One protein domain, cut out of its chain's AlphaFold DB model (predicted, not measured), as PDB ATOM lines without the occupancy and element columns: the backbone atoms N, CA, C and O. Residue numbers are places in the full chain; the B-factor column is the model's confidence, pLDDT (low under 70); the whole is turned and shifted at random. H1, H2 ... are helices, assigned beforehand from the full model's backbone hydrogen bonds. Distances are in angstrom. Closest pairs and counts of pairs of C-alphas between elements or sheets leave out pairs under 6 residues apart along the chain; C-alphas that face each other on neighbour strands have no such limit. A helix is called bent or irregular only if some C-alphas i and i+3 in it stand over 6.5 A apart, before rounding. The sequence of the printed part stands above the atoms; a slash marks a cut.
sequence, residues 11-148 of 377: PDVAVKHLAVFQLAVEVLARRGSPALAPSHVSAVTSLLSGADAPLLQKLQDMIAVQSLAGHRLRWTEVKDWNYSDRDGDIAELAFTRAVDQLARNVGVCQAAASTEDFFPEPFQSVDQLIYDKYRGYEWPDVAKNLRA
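What this domain is: This is residues 11 to 148 of the 377 residues of an uncharacterized protein of Exidia glandulosa HHB12029 (UniProt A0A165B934). A long helix, H5, and the helix before it, H4, lie side by side as a hairpin in the core, with H1 and H2 packed on one side of this pair and the small helix H6 on the other. H2 crosses H5, short H3 sits at the end of the body where H2 ends and H4 begins, and residues 112 to 125 fold back from the end of H5 to H6. The printed part has 138 residues with six named helices, H1 to H6 in chain order, and no named strand; its class is all helix. The whole is compact, with a radius of gyration of the C-alphas of 15.0 A and spans of 47 by 31 by 27 A.

Where its parts are: H1, residues 11 to 31, begins at C-alpha 11 (7.229, -5.718, -16.934) and is 30.6 A long. H2 takes residues 38 to 48, 15.4 A, and H3 residues 53 to 58. H4, residues 60 to 75, is 22.4 A long. H5, residues 85 to 111, runs 39.2 A from C-alpha 85 (42.032, -5.105, -14.087). H6, residues 126 to 134, ends at C-alpha 134 (38.386, -17.077, -8.443); it is irregular, with C-alphas 129 and 132 7.9 A apart.

How they stand to each other: H1 and H2 form a helical hairpin at a shallow tilt of 27 degrees; H1 touches H2 with residues 11 to 18 alone, the closest C-alphas being those of Ala 14 and Leu 48 at 4.9 A. H1 touches H4 at a steep tilt of 40 degrees, the same way, closest at Ala 24 and Gly 70, C-alphas 5.0 A apart. H2 is about perpendicular to H5, at 76 degrees, and touches its residues 99 to 107 alone, closest at the C-alphas of His 40 and Ala 103, 5.0 A. H2 and H3 only just touch, only at the corner, with 3 pairs of C-alphas within 8 A. H4 and H5 form a second helical hairpin, at a shallow tilt of 27 degrees, with the C-alphas of Ala 69 and Phe 95 closest at 4.6 A. H6 touches residues 90 to 98 of H5 alone, opposite ways at a steep tilt of 60 degrees, closest at the C-alphas of Ala 94 and Leu 129, 5.7 A. H1 and H6 are apart. In H2, H3, H4 and H5 every O i to N i+4 pair is within hydrogen-bond range; in H1 16 of 17 are, and in H6 2 of 5, beside 4 of 6 O i to N i+3 pairs.

The domain as a whole: The two C-alphas farthest apart, those of Asp 80 and Ala 113, are 49.2 A apart. The printed part has no cut. The link from H5 to H6 is long, with 14 residues. The mean pLDDT of the printed part is 73.9, and 52 residues are under 70, among them 11 to 17, 78 to 83, 115 to 128 and 136 to 148.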
ATOM      1  N   PRO A  11       6.904  -6.293 -15.625       53.44
ATOM      2  CA  PRO A  11       7.229  -5.718 -16.934       53.44
ATOM      3  C   PRO A  11       8.060  -4.422 -16.862       53.44
ATOM      4  O   PRO A  11       9.057  -4.296 -17.570       53.44
ATOM      5  N   ASP A  12       7.727  -3.492 -15.960       51.03
ATOM      6  CA  ASP A  12       8.455  -2.219 -15.795       51.03
ATOM      7  C   ASP A  12       9.838  -2.419 -15.151       51.03
ATOM      8  O   ASP A  12      10.778  -1.647 -15.373       51.03
ATOM      9  N   VAL A  13       9.972  -3.475 -14.344       51.25
ATOM     10  CA  VAL A  13      11.239  -3.938 -13.762       51.25
ATOM     11  C   VAL A  13      12.126  -4.568 -14.845       51.25
ATOM     12  O   VAL A  13      13.304  -4.219 -14.951       51.25
ATOM     13  N   ALA A  14      11.559  -5.412 -15.712       56.41
ATOM     14  CA  ALA A  14      12.261  -6.091 -16.801       56.41
ATOM     15  C   ALA A  14      12.878  -5.115 -17.819       56.41
ATOM     16  O   ALA A  14      14.048  -5.271 -18.171       56.41
ATOM     17  N   VAL A  15      12.168  -4.042 -18.198       58.34
ATOM     18  CA  VAL A  15      12.695  -2.980 -19.087       58.34
ATOM     19  C   VAL A  15      13.972  -2.339 -18.529       58.34
ATOM     20  O   VAL A  15      14.902  -2.019 -19.272       58.34
ATOM     21  N   LYS A  16      14.057  -2.170 -17.206       60.97
ATOM     22  CA  LYS A  16      15.238  -1.589 -16.558       60.97
ATOM     23  C   LYS A  16      16.394  -2.603 -16.498       60.97
ATOM     24  O   LYS A  16      17.539  -2.216 -16.725       60.97
ATOM     25  N   HIS A  17      16.115  -3.896 -16.312       68.75
ATOM     26  CA  HIS A  17      17.119  -4.960 -16.463       68.75
ATOM     27  C   HIS A  17      17.627  -5.105 -17.908       68.75
ATOM     28  O   HIS A  17      18.828  -5.297 -18.106       68.75
ATOM     29  N   LEU A  18      16.763  -4.937 -18.919       75.94
ATOM     30  CA  LEU A  18      17.141  -4.953 -20.340       75.94
ATOM     31  C   LEU A  18      18.217  -3.904 -20.649       75.94
ATOM     32  O   LEU A  18      19.218  -4.208 -21.293       75.94
ATOM     33  N   ALA A  19      18.042  -2.686 -20.140       64.69
ATOM     34  CA  ALA A  19      19.025  -1.617 -20.273       64.69
ATOM     35  C   ALA A  19      20.375  -1.951 -19.612       64.69
ATOM     36  O   ALA A  19      21.434  -1.681 -20.182       64.69
ATOM     37  N   VAL A  20      20.356  -2.552 -18.416       72.38
ATOM     38  CA  VAL A  20      21.580  -2.993 -17.723       72.38
ATOM     39  C   VAL A  20      22.303  -4.061 -18.538       72.38
ATOM     40  O   VAL A  20      23.520  -3.977 -18.699       72.38
ATOM     41  N   PHE A  21      21.551  -5.026 -19.071       84.44
ATOM     42  CA  PHE A  21      22.054  -6.076 -19.945       84.44
ATOM     43  C   PHE A  21      22.699  -5.498 -21.215       84.44
ATOM     44  O   PHE A  21      23.871  -5.767 -21.464       84.44
ATOM     45  N   GLN A  22      21.993  -4.648 -21.968       84.81
ATOM     46  CA  GLN A  22      22.501  -4.037 -23.204       84.81
ATOM     47  C   GLN A  22      23.802  -3.254 -22.974       84.81
ATOM     48  O   GLN A  22      24.794  -3.489 -23.664       84.81
ATOM     49  N   LEU A  23      23.844  -2.393 -21.951       77.06
ATOM     50  CA  LEU A  23      25.046  -1.623 -21.617       77.06
ATOM     51  C   LEU A  23      26.221  -2.517 -21.189       77.06
ATOM     52  O   LEU A  23      27.368  -2.204 -21.497       77.06
ATOM     53  N   ALA A  24      25.963  -3.637 -20.509       84.50
ATOM     54  CA  ALA A  24      26.998  -4.606 -20.148       84.50
ATOM     55  C   ALA A  24      27.515  -5.404 -21.366       84.50
ATOM     56  O   ALA A  24      28.720  -5.633 -21.470       84.50
ATOM     57  N   VAL A  25      26.649  -5.743 -22.332       90.44
ATOM     58  CA  VAL A  25      27.055  -6.327 -23.628       90.44
ATOM     59  C   VAL A  25      27.974  -5.372 -24.397       90.44
ATOM     60  O   VAL A  25      28.992  -5.803 -24.937       90.44
ATOM     61  N   GLU A  26      27.683  -4.068 -24.406       87.06
ATOM     62  CA  GLU A  26      28.587  -3.087 -25.017       87.06
ATOM     63  C   GLU A  26      29.947  -2.988 -24.308       87.06
ATOM     64  O   GLU A  26      30.963  -2.753 -24.963       87.06
ATOM     65  N   VAL A  27      29.990  -3.141 -22.977       84.69
ATOM     66  CA  VAL A  27      31.257  -3.158 -22.227       84.69
ATOM     67  C   VAL A  27      32.098  -4.373 -22.622       84.69
ATOM     68  O   VAL A  27      33.269  -4.184 -22.944       84.69
ATOM     69  N   LEU A  28      31.514  -5.579 -22.705       90.19
ATOM     70  CA  LEU A  28      32.216  -6.762 -23.239       90.19
ATOM     71  C   LEU A  28      32.795  -6.489 -24.637       90.19
ATOM     72  O   LEU A  28      33.966  -6.758 -24.900       90.19
ATOM     73  N   ALA A  29      31.984  -5.909 -25.528       87.75
ATOM     74  CA  ALA A  29      32.397  -5.611 -26.896       87.75
ATOM     75  C   ALA A  29      33.567  -4.610 -26.958       87.75
ATOM     76  O   ALA A  29      34.480  -4.786 -27.764       87.75
ATOM     77  N   ARG A  30      33.580  -3.584 -26.091       86.88
ATOM     78  CA  ARG A  30      34.688  -2.613 -25.992       86.88
ATOM     79  C   ARG A  30      35.966  -3.211 -25.400       86.88
ATOM     80  O   ARG A  30      37.051  -2.786 -25.788       86.88
ATOM     81  N   ARG A  31      35.850  -4.177 -24.485       84.75
ATOM     82  CA  ARG A  31      36.987  -4.841 -23.821       84.75
ATOM     83  C   ARG A  31      37.654  -5.926 -24.677       84.75
ATOM     84  O   ARG A  31      38.763  -6.342 -24.359       84.75
ATOM     85  N   GLY A  32      37.020  -6.363 -25.770       80.00
ATOM     86  CA  GLY A  32      37.524  -7.460 -26.611       80.00
ATOM     87  C   GLY A  32      37.356  -8.846 -25.971       80.00
ATOM     88  O   GLY A  32      38.040  -9.793 -26.359       80.00
ATOM     89  N   SER A  33      36.461  -8.938 -24.987       76.19
ATOM     90  CA  SER A  33      36.111 -10.127 -24.208       76.19
ATOM     91  C   SER A  33      35.541 -11.264 -25.078       76.19
ATOM     92  O   SER A  33      35.119 -11.020 -26.215       76.19
ATOM     93  N   PRO A  34      35.440 -12.507 -24.562       75.88
ATOM     94  CA  PRO A  34      34.723 -13.583 -25.239       75.88
ATOM     95  C   PRO A  34      33.296 -13.149 -25.589       75.88
ATOM     96  O   PRO A  34      32.521 -12.749 -24.721       75.88
ATOM     97  N   ALA A  35      32.948 -13.217 -26.873       78.44
ATOM     98  CA  ALA A  35      31.629 -12.812 -27.332       78.44
ATOM     99  C   ALA A  35      30.550 -13.756 -26.777       78.44
ATOM    100  O   ALA A  35      30.633 -14.975 -26.938       78.44
ATOM    101  N   LEU A  36      29.505 -13.177 -26.185       90.12
ATOM    102  CA  LEU A  36      28.269 -13.895 -25.880       90.12
ATOM    103  C   LEU A  36      27.684 -14.498 -27.162       90.12
ATOM    104  O   LEU A  36      27.680 -13.858 -28.217       90.12
ATOM    105  N   ALA A  37      27.138 -15.712 -27.066       91.31
ATOM    106  CA  ALA A  37      26.466 -16.337 -28.199       91.31
ATOM    107  C   ALA A  37      25.291 -15.449 -28.674       91.31
ATOM    108  O   ALA A  37      24.458 -15.063 -27.847       91.31
ATOM    109  N   PRO A  38      25.153 -15.148 -29.983       91.81
ATOM    110  CA  PRO A  38      24.067 -14.295 -30.480       91.81
ATOM    111  C   PRO A  38      22.664 -14.808 -30.119       91.81
ATOM    112  O   PRO A  38      21.753 -14.020 -29.876       91.81
ATOM    113  N   SER A  39      22.503 -16.132 -30.017       91.19
ATOM    114  CA  SER A  39      21.288 -16.784 -29.518       91.19
ATOM    115  C   SER A  39      20.996 -16.456 -28.051       91.19
ATOM    116  O   SER A  39      19.848 -16.173 -27.722       91.19
ATOM    117  N   HIS A  40      22.010 -16.431 -27.180       93.50
ATOM    118  CA  HIS A  40      21.851 -16.064 -25.768       93.50
ATOM    119  C   HIS A  40      21.469 -14.587 -25.627       93.50
ATOM    120  O   HIS A  40      20.554 -14.255 -24.876       93.50
ATOM    121  N   VAL A  41      22.105 -13.706 -26.411       93.25
ATOM    122  CA  VAL A  41      21.774 -12.272 -26.434       93.25
ATOM    123  C   VAL A  41      20.333 -12.045 -26.894       93.25
ATOM    124  O   VAL A  41      19.605 -11.281 -26.261       93.25
ATOM    125  N   SER A  42      19.898 -12.739 -27.949       92.38
ATOM    126  CA  SER A  42      18.518 -12.681 -28.447       92.38
ATOM    127  C   SER A  42      17.504 -13.194 -27.414       92.38
ATOM    128  O   SER A  42      16.529 -12.503 -27.116       92.38
ATOM    129  N   ALA A  43      17.765 -14.353 -26.797       91.62
ATOM    130  CA  ALA A  43      16.885 -14.958 -25.796       91.62
ATOM    131  C   ALA A  43      16.694 -14.062 -24.560       91.62
ATOM    132  O   ALA A  43      15.561 -13.808 -24.150       91.62
ATOM    133  N   VAL A  44      17.785 -13.525 -23.998       91.62
ATOM    134  CA  VAL A  44      17.723 -12.618 -22.838       91.62
ATOM    135  C   VAL A  44      17.067 -11.284 -23.208       91.62
ATOM    136  O   VAL A  44      16.242 -10.785 -22.448       91.62
ATOM    137  N   THR A  45      17.344 -10.741 -24.399       91.75
ATOM    138  CA  THR A  45      16.673  -9.523 -24.891       91.75
ATOM    139  C   THR A  45      15.159  -9.721 -24.998       91.75
ATOM    140  O   THR A  45      14.406  -8.880 -24.520       91.75
ATOM    141  N   SER A  46      14.715 -10.840 -25.581       89.38
ATOM    142  CA  SER A  46      13.292 -11.148 -25.767       89.38
ATOM    143  C   SER A  46      12.561 -11.396 -24.444       89.38
ATOM    144  O   SER A  46      11.416 -10.968 -24.295       89.38
ATOM    145  N   LEU A  47      13.218 -12.034 -23.469       87.94
ATOM    146  CA  LEU A  47      12.683 -12.183 -22.115       87.94
ATOM    147  C   LEU A  47      12.492 -10.807 -21.456       87.94
ATOM    148  O   LEU A  47      11.388 -10.459 -21.037       87.94
ATOM    149  N   LEU A  48      13.556  -9.999 -21.401       82.12
ATOM    150  CA  LEU A  48      13.562  -8.721 -20.683       82.12
ATOM    151  C   LEU A  48      12.759  -7.610 -21.382       82.12
ATOM    152  O   LEU A  48      12.394  -6.632 -20.735       82.12
ATOM    153  N   SER A  49      12.418  -7.763 -22.667       80.94
ATOM    154  CA  SER A  49      11.459  -6.890 -23.357       80.94
ATOM    155  C   SER A  49       9.990  -7.173 -23.006       80.94
ATOM    156  O   SER A  49       9.107  -6.541 -23.581       80.94
ATOM    157  N   GLY A  50       9.704  -8.121 -22.105       69.56
ATOM    158  CA  GLY A  50       8.340  -8.413 -21.648       69.56
ATOM    159  C   GLY A  50       7.548  -9.380 -22.529       69.56
ATOM    160  O   GLY A  50       6.324  -9.402 -22.429       69.56
ATOM    161  N   ALA A  51       8.205 -10.173 -23.388       69.44
ATOM    162  CA  ALA A  51       7.505 -11.078 -24.307       69.44
ATOM    163  C   ALA A  51       6.788 -12.248 -23.601       69.44
ATOM    164  O   ALA A  51       5.797 -12.755 -24.121       69.44
ATOM    165  N   ASP A  52       7.269 -12.661 -22.423       73.56
ATOM    166  CA  ASP A  52       6.707 -13.757 -21.626       73.56
ATOM    167  C   ASP A  52       6.707 -13.377 -20.133       73.56
ATOM    168  O   ASP A  52       7.700 -13.529 -19.418       73.56
ATOM    169  N   ALA A  53       5.590 -12.809 -19.667       69.12
ATOM    170  CA  ALA A  53       5.431 -12.373 -18.279       69.12
ATOM    171  C   ALA A  53       5.411 -13.535 -17.254       69.12
ATOM    172  O   ALA A  53       6.057 -13.393 -16.211       69.12
ATOM    173  N   PRO A  54       4.755 -14.689 -17.515       72.94
ATOM    174  CA  PRO A  54       4.895 -15.880 -16.673       72.94
ATOM    175  C   PRO A  54       6.347 -16.360 -16.526       72.94
ATOM    176  O   PRO A  54       6.783 -16.666 -15.414       72.94
ATOM    177  N   LEU A  55       7.120 -16.389 -17.616       76.06
ATOM    178  CA  LEU A  55       8.521 -16.810 -17.581       76.06
ATOM    179  C   LEU A  55       9.423 -15.794 -16.870       76.06
ATOM    180  O   LEU A  55      10.286 -16.196 -16.091       76.06
ATOM    181  N   LEU A  56       9.190 -14.488 -17.063       69.81
ATOM    182  CA  LEU A  56       9.854 -13.428 -16.292       69.81
ATOM    183  C   LEU A  56       9.710 -13.660 -14.783       69.81
ATOM    184  O   LEU A  56      10.701 -13.608 -14.056       69.81
ATOM    185  N   GLN A  57       8.496 -13.970 -14.319       67.69
ATOM    186  CA  GLN A  57       8.239 -14.206 -12.900       67.69
ATOM    187  C   GLN A  57       8.854 -15.521 -12.391       67.69
ATOM    188  O   GLN A  57       9.278 -15.578 -11.241       67.69
ATOM    189  N   LYS A  58       8.974 -16.564 -13.227       67.75
ATOM    190  CA  LYS A  58       9.716 -17.791 -12.870       67.75
ATOM    191  C   LYS A  58      11.242 -17.611 -12.851       67.75
ATOM    192  O   LYS A  58      11.916 -18.357 -12.146       67.75
ATOM    193  N   LEU A  59      11.790 -16.652 -13.602       73.19
ATOM    194  CA  LEU A  59      13.238 -16.422 -13.740       73.19
ATOM    195  C   LEU A  59      13.758 -15.183 -12.991       73.19
ATOM    196  O   LEU A  59      14.934 -14.842 -13.138       73.19
ATOM    197  N   GLN A  60      12.927 -14.537 -12.168       69.81
ATOM    198  CA  GLN A  60      13.248 -13.301 -11.440       69.81
ATOM    199  C   GLN A  60      14.624 -13.303 -10.747       69.81
ATOM    200  O   GLN A  60      15.380 -12.339 -10.870       69.81
ATOM    201  N   ASP A  61      14.995 -14.398 -10.080       61.75
ATOM    202  CA  ASP A  61      16.237 -14.480  -9.306       61.75
ATOM    203  C   ASP A  61      17.465 -14.564 -10.237       61.75
ATOM    204  O   ASP A  61      18.493 -13.931  -9.990       61.75
ATOM    205  N   MET A  62      17.345 -15.267 -11.373       71.75
ATOM    206  CA  MET A  62      18.387 -15.325 -12.409       71.75
ATOM    207  C   MET A  62      18.537 -13.989 -13.145       71.75
ATOM    208  O   MET A  62      19.658 -13.577 -13.445       71.75
ATOM    209  N   ILE A  63      17.428 -13.285 -13.395       73.94
ATOM    210  CA  ILE A  63      17.428 -11.924 -13.952       73.94
ATOM    211  C   ILE A  63      18.157 -10.968 -12.998       73.94
ATOM    212  O   ILE A  63      19.020 -10.201 -13.428       73.94
ATOM    213  N   ALA A  64      17.888 -11.058 -11.695       66.88
ATOM    214  CA  ALA A  64      18.555 -10.243 -10.686       66.88
ATOM    215  C   ALA A  64      20.067 -10.540 -10.589       66.88
ATOM    216  O   ALA A  64      20.871  -9.605 -10.525       66.88
ATOM    217  N   VAL A  65      20.478 -11.814 -10.656       69.50
ATOM    218  CA  VAL A  65      21.895 -12.228 -10.733       69.50
ATOM    219  C   VAL A  65      22.571 -11.685 -11.997       69.50
ATOM    220  O   VAL A  65      23.638 -11.070 -11.903       69.50
ATOM    221  N   GLN A  66      21.951 -11.847 -13.170       86.00
ATOM    222  CA  GLN A  66      22.466 -11.326 -14.441       86.00
ATOM    223  C   GLN A  66      22.603  -9.802 -14.406       86.00
ATOM    224  O   GLN A  66      23.618  -9.262 -14.858       86.00
ATOM    225  N   SER A  67      21.612  -9.101 -13.856       74.38
ATOM    226  CA  SER A  67      21.628  -7.645 -13.732       74.38
ATOM    227  C   SER A  67      22.721  -7.170 -12.778       74.38
ATOM    228  O   SER A  67      23.411  -6.199 -13.081       74.38
ATOM    229  N   LEU A  68      22.931  -7.858 -11.650       69.94
ATOM    230  CA  LEU A  68      24.022  -7.552 -10.725       69.94
ATOM    231  C   LEU A  68      25.393  -7.749 -11.390       69.94
ATOM    232  O   LEU A  68      26.251  -6.869 -11.315       69.94
ATOM    233  N   ALA A  69      25.596  -8.870 -12.080       79.12
ATOM    234  CA  ALA A  69      26.841  -9.115 -12.798       79.12
ATOM    235  C   ALA A  69      27.082  -8.065 -13.907       79.12
ATOM    236  O   ALA A  69      28.193  -7.554 -14.042       79.12
ATOM    237  N   GLY A  70      26.030  -7.658 -14.627       79.81
ATOM    238  CA  GLY A  70      26.093  -6.586 -15.628       79.81
ATOM    239  C   GLY A  70      26.406  -5.206 -15.037       79.81
ATOM    240  O   GLY A  70      27.173  -4.443 -15.623       79.81
ATOM    241  N   HIS A  71      25.883  -4.887 -13.848       71.69
ATOM    242  CA  HIS A  71      26.266  -3.678 -13.113       71.69
ATOM    243  C   HIS A  71      27.738  -3.695 -12.697       71.69
ATOM    244  O   HIS A  71      28.439  -2.719 -12.950       71.69
ATOM    245  N   ARG A  72      28.224  -4.806 -12.129       75.56
ATOM    246  CA  ARG A  72      29.636  -4.964 -11.745       75.56
ATOM    247  C   ARG A  72      30.573  -4.784 -12.940       75.56
ATOM    248  O   ARG A  72      31.548  -4.051 -12.823       75.56
ATOM    249  N   LEU A  73      30.225  -5.343 -14.103       82.88
ATOM    250  CA  LEU A  73      30.981  -5.133 -15.341       82.88
ATOM    251  C   LEU A  73      30.949  -3.665 -15.804       82.88
ATOM    252  O   LEU A  73      31.980  -3.107 -16.161       82.88
ATOM    253  N   ARG A  74      29.793  -2.990 -15.757       77.44
ATOM    254  CA  ARG A  74      29.709  -1.549 -16.073       77.44
ATOM    255  C   ARG A  74      30.549  -0.691 -15.121       77.44
ATOM    256  O   ARG A  74      31.130   0.301 -15.555       77.44
ATOM    257  N   TRP A  75      30.626  -1.050 -13.839       71.62
ATOM    258  CA  TRP A  75      31.391  -0.295 -12.844       71.62
ATOM    259  C   TRP A  75      32.906  -0.420 -13.007       71.62
ATOM    260  O   TRP A  75      33.612   0.498 -12.595       71.62
ATOM    261  N   THR A  76      33.423  -1.464 -13.663       72.81
ATOM    262  CA  THR A  76      34.873  -1.586 -13.903       72.81
ATOM    263  C   THR A  76      35.395  -0.561 -14.914       72.81
ATOM    264  O   THR A  76      36.585  -0.271 -14.938       72.81
ATOM    265  N   GLU A  77      34.512   0.042 -15.717       70.25
ATOM    266  CA  GLU A  77      34.838   1.159 -16.618       70.25
ATOM    267  C   GLU A  77      34.816   2.531 -15.897       70.25
ATOM    268  O   GLU A  77      35.234   3.554 -16.451       70.25
ATOM    269  N   VAL A  78      34.336   2.588 -14.646       62.28
ATOM    270  CA  VAL A  78      34.243   3.824 -13.854       62.28
ATOM    271  C   VAL A  78      35.586   4.109 -13.182       62.28
ATOM    272  O   VAL A  78      35.858   3.669 -12.068       62.28
ATOM    273  N   LYS A  79      36.404   4.932 -13.850       53.00
ATOM    274  CA  LYS A  79      37.768   5.333 -13.436       53.00
ATOM    275  C   LYS A  79      37.916   5.886 -12.011       53.00
ATOM    276  O   LYS A  79      39.030   5.943 -11.505       53.00
ATOM    277  N   ASP A  80      36.824   6.336 -11.398       48.47
ATOM    278  CA  ASP A  80      36.817   6.907 -10.048       48.47
ATOM    279  C   ASP A  80      36.647   5.827  -8.944       48.47
ATOM    280  O   ASP A  80      36.596   6.164  -7.760       48.47
ATOM    281  N   TRP A  81      36.561   4.534  -9.303       52.44
ATOM    282  CA  TRP A  81      36.525   3.399  -8.370       52.44
ATOM    283  C   TRP A  81      37.852   2.637  -8.326       52.44
ATOM    284  O   TRP A  81      38.557   2.519  -9.323       52.44
ATOM    285  N   ASN A  82      38.140   2.006  -7.186       56.41
ATOM    286  CA  ASN A  82      39.267   1.084  -7.011       56.41
ATOM    287  C   ASN A  82      39.004  -0.307  -7.645       56.41
ATOM    288  O   ASN A  82      39.233  -1.318  -6.987       56.41
ATOM    289  N   TYR A  83      38.460  -0.373  -8.867       65.12
ATOM    290  CA  TYR A  83      38.353  -1.627  -9.625       65.12
ATOM    291  C   TYR A  83      39.700  -1.836 -10.323       65.12
ATOM    292  O   TYR A  83      40.125  -1.004 -11.121       65.12
ATOM    293  N   SER A  84      40.395  -2.918  -9.986       76.69
ATOM    294  CA  SER A  84      41.604  -3.348 -10.689       76.69
ATOM    295  C   SER A  84      41.252  -4.119 -11.964       76.69
ATOM    296  O   SER A  84      40.128  -4.600 -12.114       76.69
ATOM    297  N   ASP A  85      42.223  -4.307 -12.864       82.88
ATOM    298  CA  ASP A  85      42.032  -5.105 -14.087       82.88
ATOM    299  C   ASP A  85      41.496  -6.512 -13.769       82.88
ATOM    300  O   ASP A  85      40.558  -6.988 -14.406       82.88
ATOM    301  N   ARG A  86      42.013  -7.122 -12.689       85.06
ATOM    302  CA  ARG A  86      41.543  -8.407 -12.150       85.06
ATOM    303  C   ARG A  86      40.053  -8.383 -11.816       85.06
ATOM    304  O   ARG A  86      39.359  -9.357 -12.082       85.06
ATOM    305  N   ASP A  87      39.571  -7.311 -11.206       82.75
ATOM    306  CA  ASP A  87      38.171  -7.201 -10.797       82.75
ATOM    307  C   ASP A  87      37.263  -7.038 -12.036       82.75
ATOM    308  O   ASP A  87      36.139  -7.541 -12.051       82.75
ATOM    309  N   GLY A  88      37.792  -6.430 -13.108       85.88
ATOM    310  CA  GLY A  88      37.207  -6.419 -14.452       85.88
ATOM    311  C   GLY A  88      37.088  -7.810 -15.076       85.88
ATOM    312  O   GLY A  88      35.993  -8.195 -15.480       85.88
ATOM    313  N   ASP A  89      38.165  -8.599 -15.089       89.25
ATOM    314  CA  ASP A  89      38.158  -9.985 -15.595       89.25
ATOM    315  C   ASP A  89      37.157 -10.883 -14.843       89.25
ATOM    316  O   ASP A  89      36.565 -11.813 -15.402       89.25
ATOM    317  N   ILE A  90      36.969 -10.622 -13.546       88.25
ATOM    318  CA  ILE A  90      36.030 -11.357 -12.694       88.25
ATOM    319  C   ILE A  90      34.586 -10.919 -12.974       88.25
ATOM    320  O   ILE A  90      33.702 -11.772 -13.074       88.25
ATOM    321  N   ALA A  91      34.337  -9.617 -13.144       86.88
ATOM    322  CA  ALA A  91      33.030  -9.083 -13.527       86.88
ATOM    323  C   ALA A  91      32.587  -9.548 -14.925       86.88
ATOM    324  O   ALA A  91      31.429  -9.916 -15.115       86.88
ATOM    325  N   GLU A  92      33.521  -9.613 -15.874       92.38
ATOM    326  CA  GLU A  92      33.328 -10.187 -17.208       92.38
ATOM    327  C   GLU A  92      32.902 -11.661 -17.142       92.38
ATOM    328  O   GLU A  92      31.888 -12.044 -17.738       92.38
ATOM    329  N   LEU A  93      33.637 -12.489 -16.387       92.06
ATOM    330  CA  LEU A  93      33.316 -13.910 -16.235       92.06
ATOM    331  C   LEU A  93      31.953 -14.113 -15.562       92.06
ATOM    332  O   LEU A  93      31.165 -14.948 -16.011       92.06
ATOM    333  N   ALA A  94      31.683 -13.351 -14.501       88.94
ATOM    334  CA  ALA A  94      30.410 -13.368 -13.792       88.94
ATOM    335  C   ALA A  94      29.241 -13.035 -14.726       88.94
ATOM    336  O   ALA A  94      28.251 -13.764 -14.756       88.94
ATOM    337  N   PHE A  95      29.360 -11.955 -15.505       92.56
ATOM    338  CA  PHE A  95      28.306 -11.515 -16.417       92.56
ATOM    339  C   PHE A  95      28.070 -12.531 -17.534       92.56
ATOM    340  O   PHE A  95      26.930 -12.931 -17.758       92.56
ATOM    341  N   THR A  96      29.142 -13.025 -18.157       94.38
ATOM    342  CA  THR A  96      29.063 -14.034 -19.222       94.38
ATOM    343  C   THR A  96      28.366 -15.306 -18.735       94.38
ATOM    344  O   THR A  96      27.376 -15.736 -19.328       94.38
ATOM    345  N   ARG A  97      28.796 -15.864 -17.594       91.94
ATOM    346  CA  ARG A  97      28.185 -17.080 -17.032       91.94
ATOM    347  C   ARG A  97      26.737 -16.859 -16.562       91.94
ATOM    348  O   ARG A  97      25.930 -17.779 -16.687       91.94
ATOM    349  N   ALA A  98      26.384 -15.667 -16.066       89.19
ATOM    350  CA  ALA A  98      25.006 -15.339 -15.688       89.19
ATOM    351  C   ALA A  98      24.069 -15.261 -16.906       89.19
ATOM    352  O   ALA A  98      22.961 -15.796 -16.868       89.19
ATOM    353  N   VAL A  99      24.523 -14.638 -18.001       94.44
ATOM    354  CA  VAL A  99      23.779 -14.592 -19.271       94.44
ATOM    355  C   VAL A  99      23.604 -15.999 -19.839       94.44
ATOM    356  O   VAL A  99      22.497 -16.350 -20.240       94.44
ATOM    357  N   ASP A 100      24.647 -16.832 -19.806       92.88
ATOM    358  CA  ASP A 100      24.565 -18.226 -20.249       92.88
ATOM    359  C   ASP A 100      23.580 -19.057 -19.408       92.88
ATOM    360  O   ASP A 100      22.823 -19.854 -19.965       92.88
ATOM    361  N   GLN A 101      23.556 -18.883 -18.079       88.19
ATOM    362  CA  GLN A 101      22.584 -19.564 -17.215       88.19
ATOM    363  C   GLN A 101      21.148 -19.131 -17.537       88.19
ATOM    364  O   GLN A 101      20.280 -19.989 -17.715       88.19
ATOM    365  N   LEU A 102      20.900 -17.825 -17.661       90.62
ATOM    366  CA  LEU A 102      19.575 -17.292 -17.974       90.62
ATOM    367  C   LEU A 102      19.102 -17.748 -19.366       90.62
ATOM    368  O   LEU A 102      17.986 -18.242 -19.504       90.62
ATOM    369  N   ALA A 103      19.967 -17.669 -20.381       93.44
ATOM    370  CA  ALA A 103      19.655 -18.089 -21.746       93.44
ATOM    371  C   ALA A 103      19.355 -19.593 -21.861       93.44
ATOM    372  O   ALA A 103      18.402 -19.968 -22.546       93.44
ATOM    373  N   ARG A 104      20.108 -20.459 -21.159       90.12
ATOM    374  CA  ARG A 104      19.789 -21.897 -21.091       90.12
ATOM    375  C   ARG A 104      18.407 -22.139 -20.494       90.12
ATOM    376  O   ARG A 104      17.646 -22.926 -21.046       90.12
ATOM    377  N   ASN A 105      18.058 -21.440 -19.416       86.19
ATOM    378  CA  ASN A 105      16.761 -21.600 -18.758       86.19
ATOM    379  C   ASN A 105      15.592 -21.102 -19.625       86.19
ATOM    380  O   ASN A 105      14.560 -21.770 -19.684       86.19
ATOM    381  N   VAL A 106      15.774 -20.018 -20.389       89.94
ATOM    382  CA  VAL A 106      14.812 -19.607 -21.432       89.94
ATOM    383  C   VAL A 106      14.654 -20.697 -22.497       89.94
ATOM    384  O   VAL A 106      13.529 -21.066 -22.822       89.94
ATOM    385  N   GLY A 107      15.756 -21.266 -22.999       86.06
ATOM    386  CA  GLY A 107      15.720 -22.339 -24.000       86.06
ATOM    387  C   GLY A 107      15.042 -23.624 -23.506       86.06
ATOM    388  O   GLY A 107      14.275 -24.235 -24.246       86.06
ATOM    389  N   VAL A 108      15.263 -24.013 -22.244       83.88
ATOM    390  CA  VAL A 108      14.578 -25.160 -21.619       83.88
ATOM    391  C   VAL A 108      13.080 -24.888 -21.470       83.88
ATOM    392  O   VAL A 108      12.282 -25.770 -21.775       83.88
ATOM    393  N   CYS A 109      12.672 -23.674 -21.078       83.38
ATOM    394  CA  CYS A 109      11.252 -23.324 -21.025       83.38
ATOM    395  C   CYS A 109      10.594 -23.320 -22.416       83.38
ATOM    396  O   CYS A 109       9.474 -23.795 -22.556       83.38
ATOM    397  N   GLN A 110      11.288 -22.844 -23.455       82.88
ATOM    398  CA  GLN A 110      10.792 -22.880 -24.841       82.88
ATOM    399  C   GLN A 110      10.642 -24.307 -25.398       82.88
ATOM    400  O   GLN A 110       9.880 -24.517 -26.338       82.88
ATOM    401  N   ALA A 111      11.359 -25.281 -24.829       81.44
ATOM    402  CA  ALA A 111      11.234 -26.700 -25.155       81.44
ATOM    403  C   ALA A 111      10.208 -27.450 -24.276       81.44
ATOM    404  O   ALA A 111       9.908 -28.613 -24.552       81.44
ATOM    405  N   ALA A 112       9.683 -26.821 -23.219       77.25
ATOM    406  CA  ALA A 112       8.665 -27.404 -22.351       77.25
ATOM    407  C   ALA A 112       7.268 -27.317 -22.992       77.25
ATOM    408  O   ALA A 112       6.977 -26.413 -23.772       77.25
ATOM    409  N   ALA A 113       6.378 -28.251 -22.641       72.06
ATOM    410  CA  ALA A 113       5.002 -28.256 -23.151       72.06
ATOM    411  C   ALA A 113       4.161 -27.088 -22.598       72.06
ATOM    412  O   ALA A 113       3.212 -26.643 -23.244       72.06
ATOM    413  N   SER A 114       4.520 -26.587 -21.414       71.19
ATOM    414  CA  SER A 114       3.959 -25.386 -20.804       71.19
ATOM    415  C   SER A 114       4.999 -24.687 -19.921       71.19
ATOM    416  O   SER A 114       5.934 -25.314 -19.410       71.19
ATOM    417  N   THR A 115       4.798 -23.393 -19.664       64.50
ATOM    418  CA  THR A 115       5.581 -22.649 -18.666       64.50
ATOM    419  C   THR A 115       5.333 -23.165 -17.244       64.50
ATOM    420  O   THR A 115       6.158 -22.920 -16.369       64.50
ATOM    421  N   GLU A 116       4.241 -23.892 -16.970       65.88
ATOM    422  CA  GLU A 116       3.949 -24.464 -15.647       65.88
ATOM    423  C   GLU A 116       4.850 -25.666 -15.335       65.88
ATOM    424  O   GLU A 116       5.452 -25.691 -14.260       65.88
ATOM    425  N   ASP A 117       5.037 -26.567 -16.307       61.50
ATOM    426  CA  ASP A 117       5.902 -27.757 -16.217       61.50
ATOM    427  C   ASP A 117       7.403 -27.418 -16.155       61.50
ATOM    428  O   ASP A 117       8.229 -28.243 -15.761       61.50
ATOM    429  N   PHE A 118       7.776 -26.196 -16.547       67.06
ATOM    430  CA  PHE A 118       9.149 -25.715 -16.472       67.06
ATOM    431  C   PHE A 118       9.592 -25.466 -15.019       67.06
ATOM    432  O   PHE A 118       9.068 -24.587 -14.324       67.06
ATOM    433  N   PHE A 119      10.629 -26.183 -14.589       65.06
ATOM    434  CA  PHE A 119      11.375 -25.901 -13.365       65.06
ATOM    435  C   PHE A 119      12.760 -25.362 -13.744       65.06
ATOM    436  O   PHE A 119      13.497 -26.078 -14.429       65.06
ATOM    437  N   PRO A 120      13.137 -24.141 -13.322       60.19
ATOM    438  CA  PRO A 120      14.465 -23.617 -13.604       60.19
ATOM    439  C   PRO A 120      15.554 -24.456 -12.924       60.19
ATOM    440  O   PRO A 120      15.348 -25.036 -11.853       60.19
ATOM    441  N   GLU A 121      16.737 -24.491 -13.538       58.16
ATOM    442  CA  GLU A 121      17.946 -25.003 -12.892       58.16
ATOM    443  C   GLU A 121      18.197 -24.250 -11.570       58.16
ATOM    444  O   GLU A 121      17.832 -23.077 -11.453       58.16
ATOM    445  N   PRO A 122      18.869 -24.860 -10.575       53.41
ATOM    446  CA  PRO A 122      19.324 -24.128  -9.398       53.41
ATOM    447  C   PRO A 122      20.148 -22.903  -9.820       53.41
ATOM    448  O   PRO A 122      21.204 -23.042 -10.449       53.41
ATOM    449  N   PHE A 123      19.659 -21.700  -9.507       56.09
ATOM    450  CA  PHE A 123      20.372 -20.474  -9.847       56.09
ATOM    451  C   PHE A 123      21.718 -20.441  -9.116       56.09
ATOM    452  O   PHE A 123      21.828 -20.884  -7.972       56.09
ATOM    453  N   GLN A 124      22.751 -19.929  -9.780       57.97
ATOM    454  CA  GLN A 124      24.049 -19.712  -9.150       57.97
ATOM    455  C   GLN A 124      24.159 -18.243  -8.754       57.97
ATOM    456  O   GLN A 124      23.853 -17.351  -9.543       57.97
ATOM    457  N   SER A 125      24.598 -17.968  -7.526       61.53
ATOM    458  CA  SER A 125      24.939 -16.604  -7.123       61.53
ATOM    459  C   SER A 125      26.128 -16.084  -7.936       61.53
ATOM    460  O   SER A 125      26.920 -16.857  -8.476       61.53
ATOM    461  N   VAL A 126      26.311 -14.762  -7.974       64.19
ATOM    462  CA  VAL A 126      27.454 -14.138  -8.666       64.19
ATOM    463  C   VAL A 126      28.809 -14.672  -8.164       64.19
ATOM    464  O   VAL A 126      29.753 -14.772  -8.945       64.19
ATOM    465  N   ASP A 127      28.888 -15.094  -6.901       63.78
ATOM    466  CA  ASP A 127      30.092 -15.680  -6.300       63.78
ATOM    467  C   ASP A 127      30.289 -17.145  -6.714       63.78
ATOM    468  O   ASP A 127      31.411 -17.575  -6.981       63.78
ATOM    469  N   GLN A 128      29.198 -17.913  -6.817       63.16
ATOM    470  CA  GLN A 128      29.224 -19.287  -7.326       63.16
ATOM    471  C   GLN A 128      29.610 -19.316  -8.808       63.16
ATOM    472  O   GLN A 128      30.439 -20.134  -9.204       63.16
ATOM    473  N   LEU A 129      29.098 -18.370  -9.605       75.50
ATOM    474  CA  LEU A 129      29.431 -18.236 -11.023       75.50
ATOM    475  C   LEU A 129      30.938 -18.046 -11.260       75.50
ATOM    476  O   LEU A 129      31.428 -18.478 -12.295       75.50
ATOM    477  N   ILE A 130      31.704 -17.462 -10.334       78.06
ATOM    478  CA  ILE A 130      33.160 -17.261 -10.492       78.06
ATOM    479  C   ILE A 130      34.026 -18.267  -9.716       78.06
ATOM    480  O   ILE A 130      35.252 -18.262  -9.875       78.06
ATOM    481  N   TYR A 131      33.420 -19.120  -8.884       73.00
ATOM    482  CA  TYR A 131      34.104 -19.878  -7.828       73.00
ATOM    483  C   TYR A 131      35.269 -20.740  -8.333       73.00
ATOM    484  O   TYR A 131      36.348 -20.708  -7.742       73.00
ATOM    485  N   ASP A 132      35.081 -21.457  -9.446       74.31
ATOM    486  CA  ASP A 132      36.084 -22.388  -9.993       74.31
ATOM    487  C   ASP A 132      37.409 -21.700 -10.349       74.31
ATOM    488  O   ASP A 132      38.479 -22.294 -10.224       74.31
ATOM    489  N   LYS A 133      37.337 -20.444 -10.816       77.56
ATOM    490  CA  LYS A 133      38.493 -19.667 -11.290       77.56
ATOM    491  C   LYS A 133      38.998 -18.676 -10.237       77.56
ATOM    492  O   LYS A 133      40.188 -18.373 -10.207       77.56
ATOM    493  N   TYR A 134      38.113 -18.181  -9.369       76.88
ATOM    494  CA  TYR A 134      38.386 -17.077  -8.443       76.88
ATOM    495  C   TYR A 134      37.892 -17.362  -7.014       76.88
ATOM    496  O   TYR A 134      37.303 -16.508  -6.350       76.88
ATOM    497  N   ARG A 135      38.151 -18.579  -6.523       74.69
ATOM    498  CA  ARG A 135      37.793 -19.035  -5.172       74.69
ATOM    499  C   ARG A 135      38.231 -18.041  -4.087       74.69
ATOM    500  O   ARG A 135      39.407 -17.700  -3.989       74.69
ATOM    501  N   GLY A 136      37.289 -17.632  -3.235       63.03
ATOM    502  CA  GLY A 136      37.554 -16.730  -2.106       63.03
ATOM    503  C   GLY A 136      37.790 -15.264  -2.488       63.03
ATOM    504  O   GLY A 136      38.295 -14.507  -1.665       63.03
ATOM    505  N   TYR A 137      37.454 -14.858  -3.714       69.75
ATOM    506  CA  TYR A 137      37.408 -13.448  -4.089       69.75
ATOM    507  C   TYR A 137      36.308 -12.704  -3.313       69.75
ATOM    508  O   TYR A 137      35.171 -13.166  -3.240       69.75
ATOM    509  N   GLU A 138      36.652 -11.546  -2.745       67.75
ATOM    510  CA  GLU A 138      35.709 -10.637  -2.089       67.75
ATOM    511  C   GLU A 138      35.459  -9.429  -3.002       67.75
ATOM    512  O   GLU A 138      36.382  -8.680  -3.319       67.75
ATOM    513  N   TRP A 139      34.205  -9.234  -3.415       65.94
ATOM    514  CA  TRP A 139      33.799  -8.116  -4.266       65.94
ATOM    515  C   TRP A 139      33.988  -6.754  -3.573       65.94
ATOM    516  O   TRP A 139      33.526  -6.587  -2.439       65.94
ATOM    517  N   PRO A 140      34.577  -5.742  -4.241       58.59
ATOM    518  CA  PRO A 140      34.846  -4.440  -3.627       58.59
ATOM    519  C   PRO A 140      33.577  -3.612  -3.343       58.59
ATOM    520  O   PRO A 140      33.632  -2.678  -2.544       58.59
ATOM    521  N   ASP A 141      32.437  -3.943  -3.960       53.97
ATOM    522  CA  ASP A 141      31.114  -3.362  -3.678       53.97
ATOM    523  C   ASP A 141      30.389  -3.999  -2.473       53.97
ATOM    524  O   ASP A 141      29.418  -3.431  -1.966       53.97
ATOM    525  N   VAL A 142      30.861  -5.144  -1.963       48.06
ATOM    526  CA  VAL A 142      30.252  -5.810  -0.800       48.06
ATOM    527  C   VAL A 142      30.804  -5.213   0.492       48.06
ATOM    528  O   VAL A 142      31.979  -5.348   0.839       48.06
ATOM    529  N   ALA A 143      29.933  -4.567   1.270       38.53
ATOM    530  CA  ALA A 143      30.297  -4.106   2.602       38.53
ATOM    531  C   ALA A 143      30.671  -5.308   3.489       38.53
ATOM    532  O   ALA A 143      29.868  -6.220   3.659       38.53
ATOM    533  N   LYS A 144      31.852  -5.273   4.126       32.69
ATOM    534  CA  LYS A 144      32.457  -6.398   4.882       32.69
ATOM    535  C   LYS A 144      31.562  -7.086   5.933       32.69
ATOM    536  O   LYS A 144      31.841  -8.219   6.311       32.69
ATOM    537  N   ASN A 145      30.491  -6.424   6.381       28.81
ATOM    538  CA  ASN A 145      29.540  -6.928   7.379       28.81
ATOM    539  C   ASN A 145      28.150  -7.288   6.802       28.81
ATOM    540  O   ASN A 145      27.289  -7.744   7.548       28.81
ATOM    541  N   LEU A 146      27.917  -7.102   5.499       32.66
ATOM    542  CA  LEU A 146      26.713  -7.525   4.773       32.66
ATOM    543  C   LEU A 146      27.067  -8.698   3.849       32.66
ATOM    544  O   LEU A 146      26.971  -8.612   2.631       32.66
ATOM    545  N   ARG A 147      27.485  -9.819   4.454       29.64
ATOM    546  CA  ARG A 147      27.754 -11.083   3.737       29.64
ATOM    547  C   ARG A 147      26.498 -11.734   3.142       29.64
ATOM    548  O   ARG A 147      26.618 -12.636   2.325       29.64
ATOM    549  N   ALA A 148      25.313 -11.268   3.533       31.09
ATOM    550  CA  ALA A 148      24.075 -11.525   2.818       31.09
ATOM    551  C   ALA A 148      23.762 -10.312   1.933       31.09
ATOM    552  O   ALA A 148      23.338  -9.268   2.435       31.09
TER     553      ALA A 148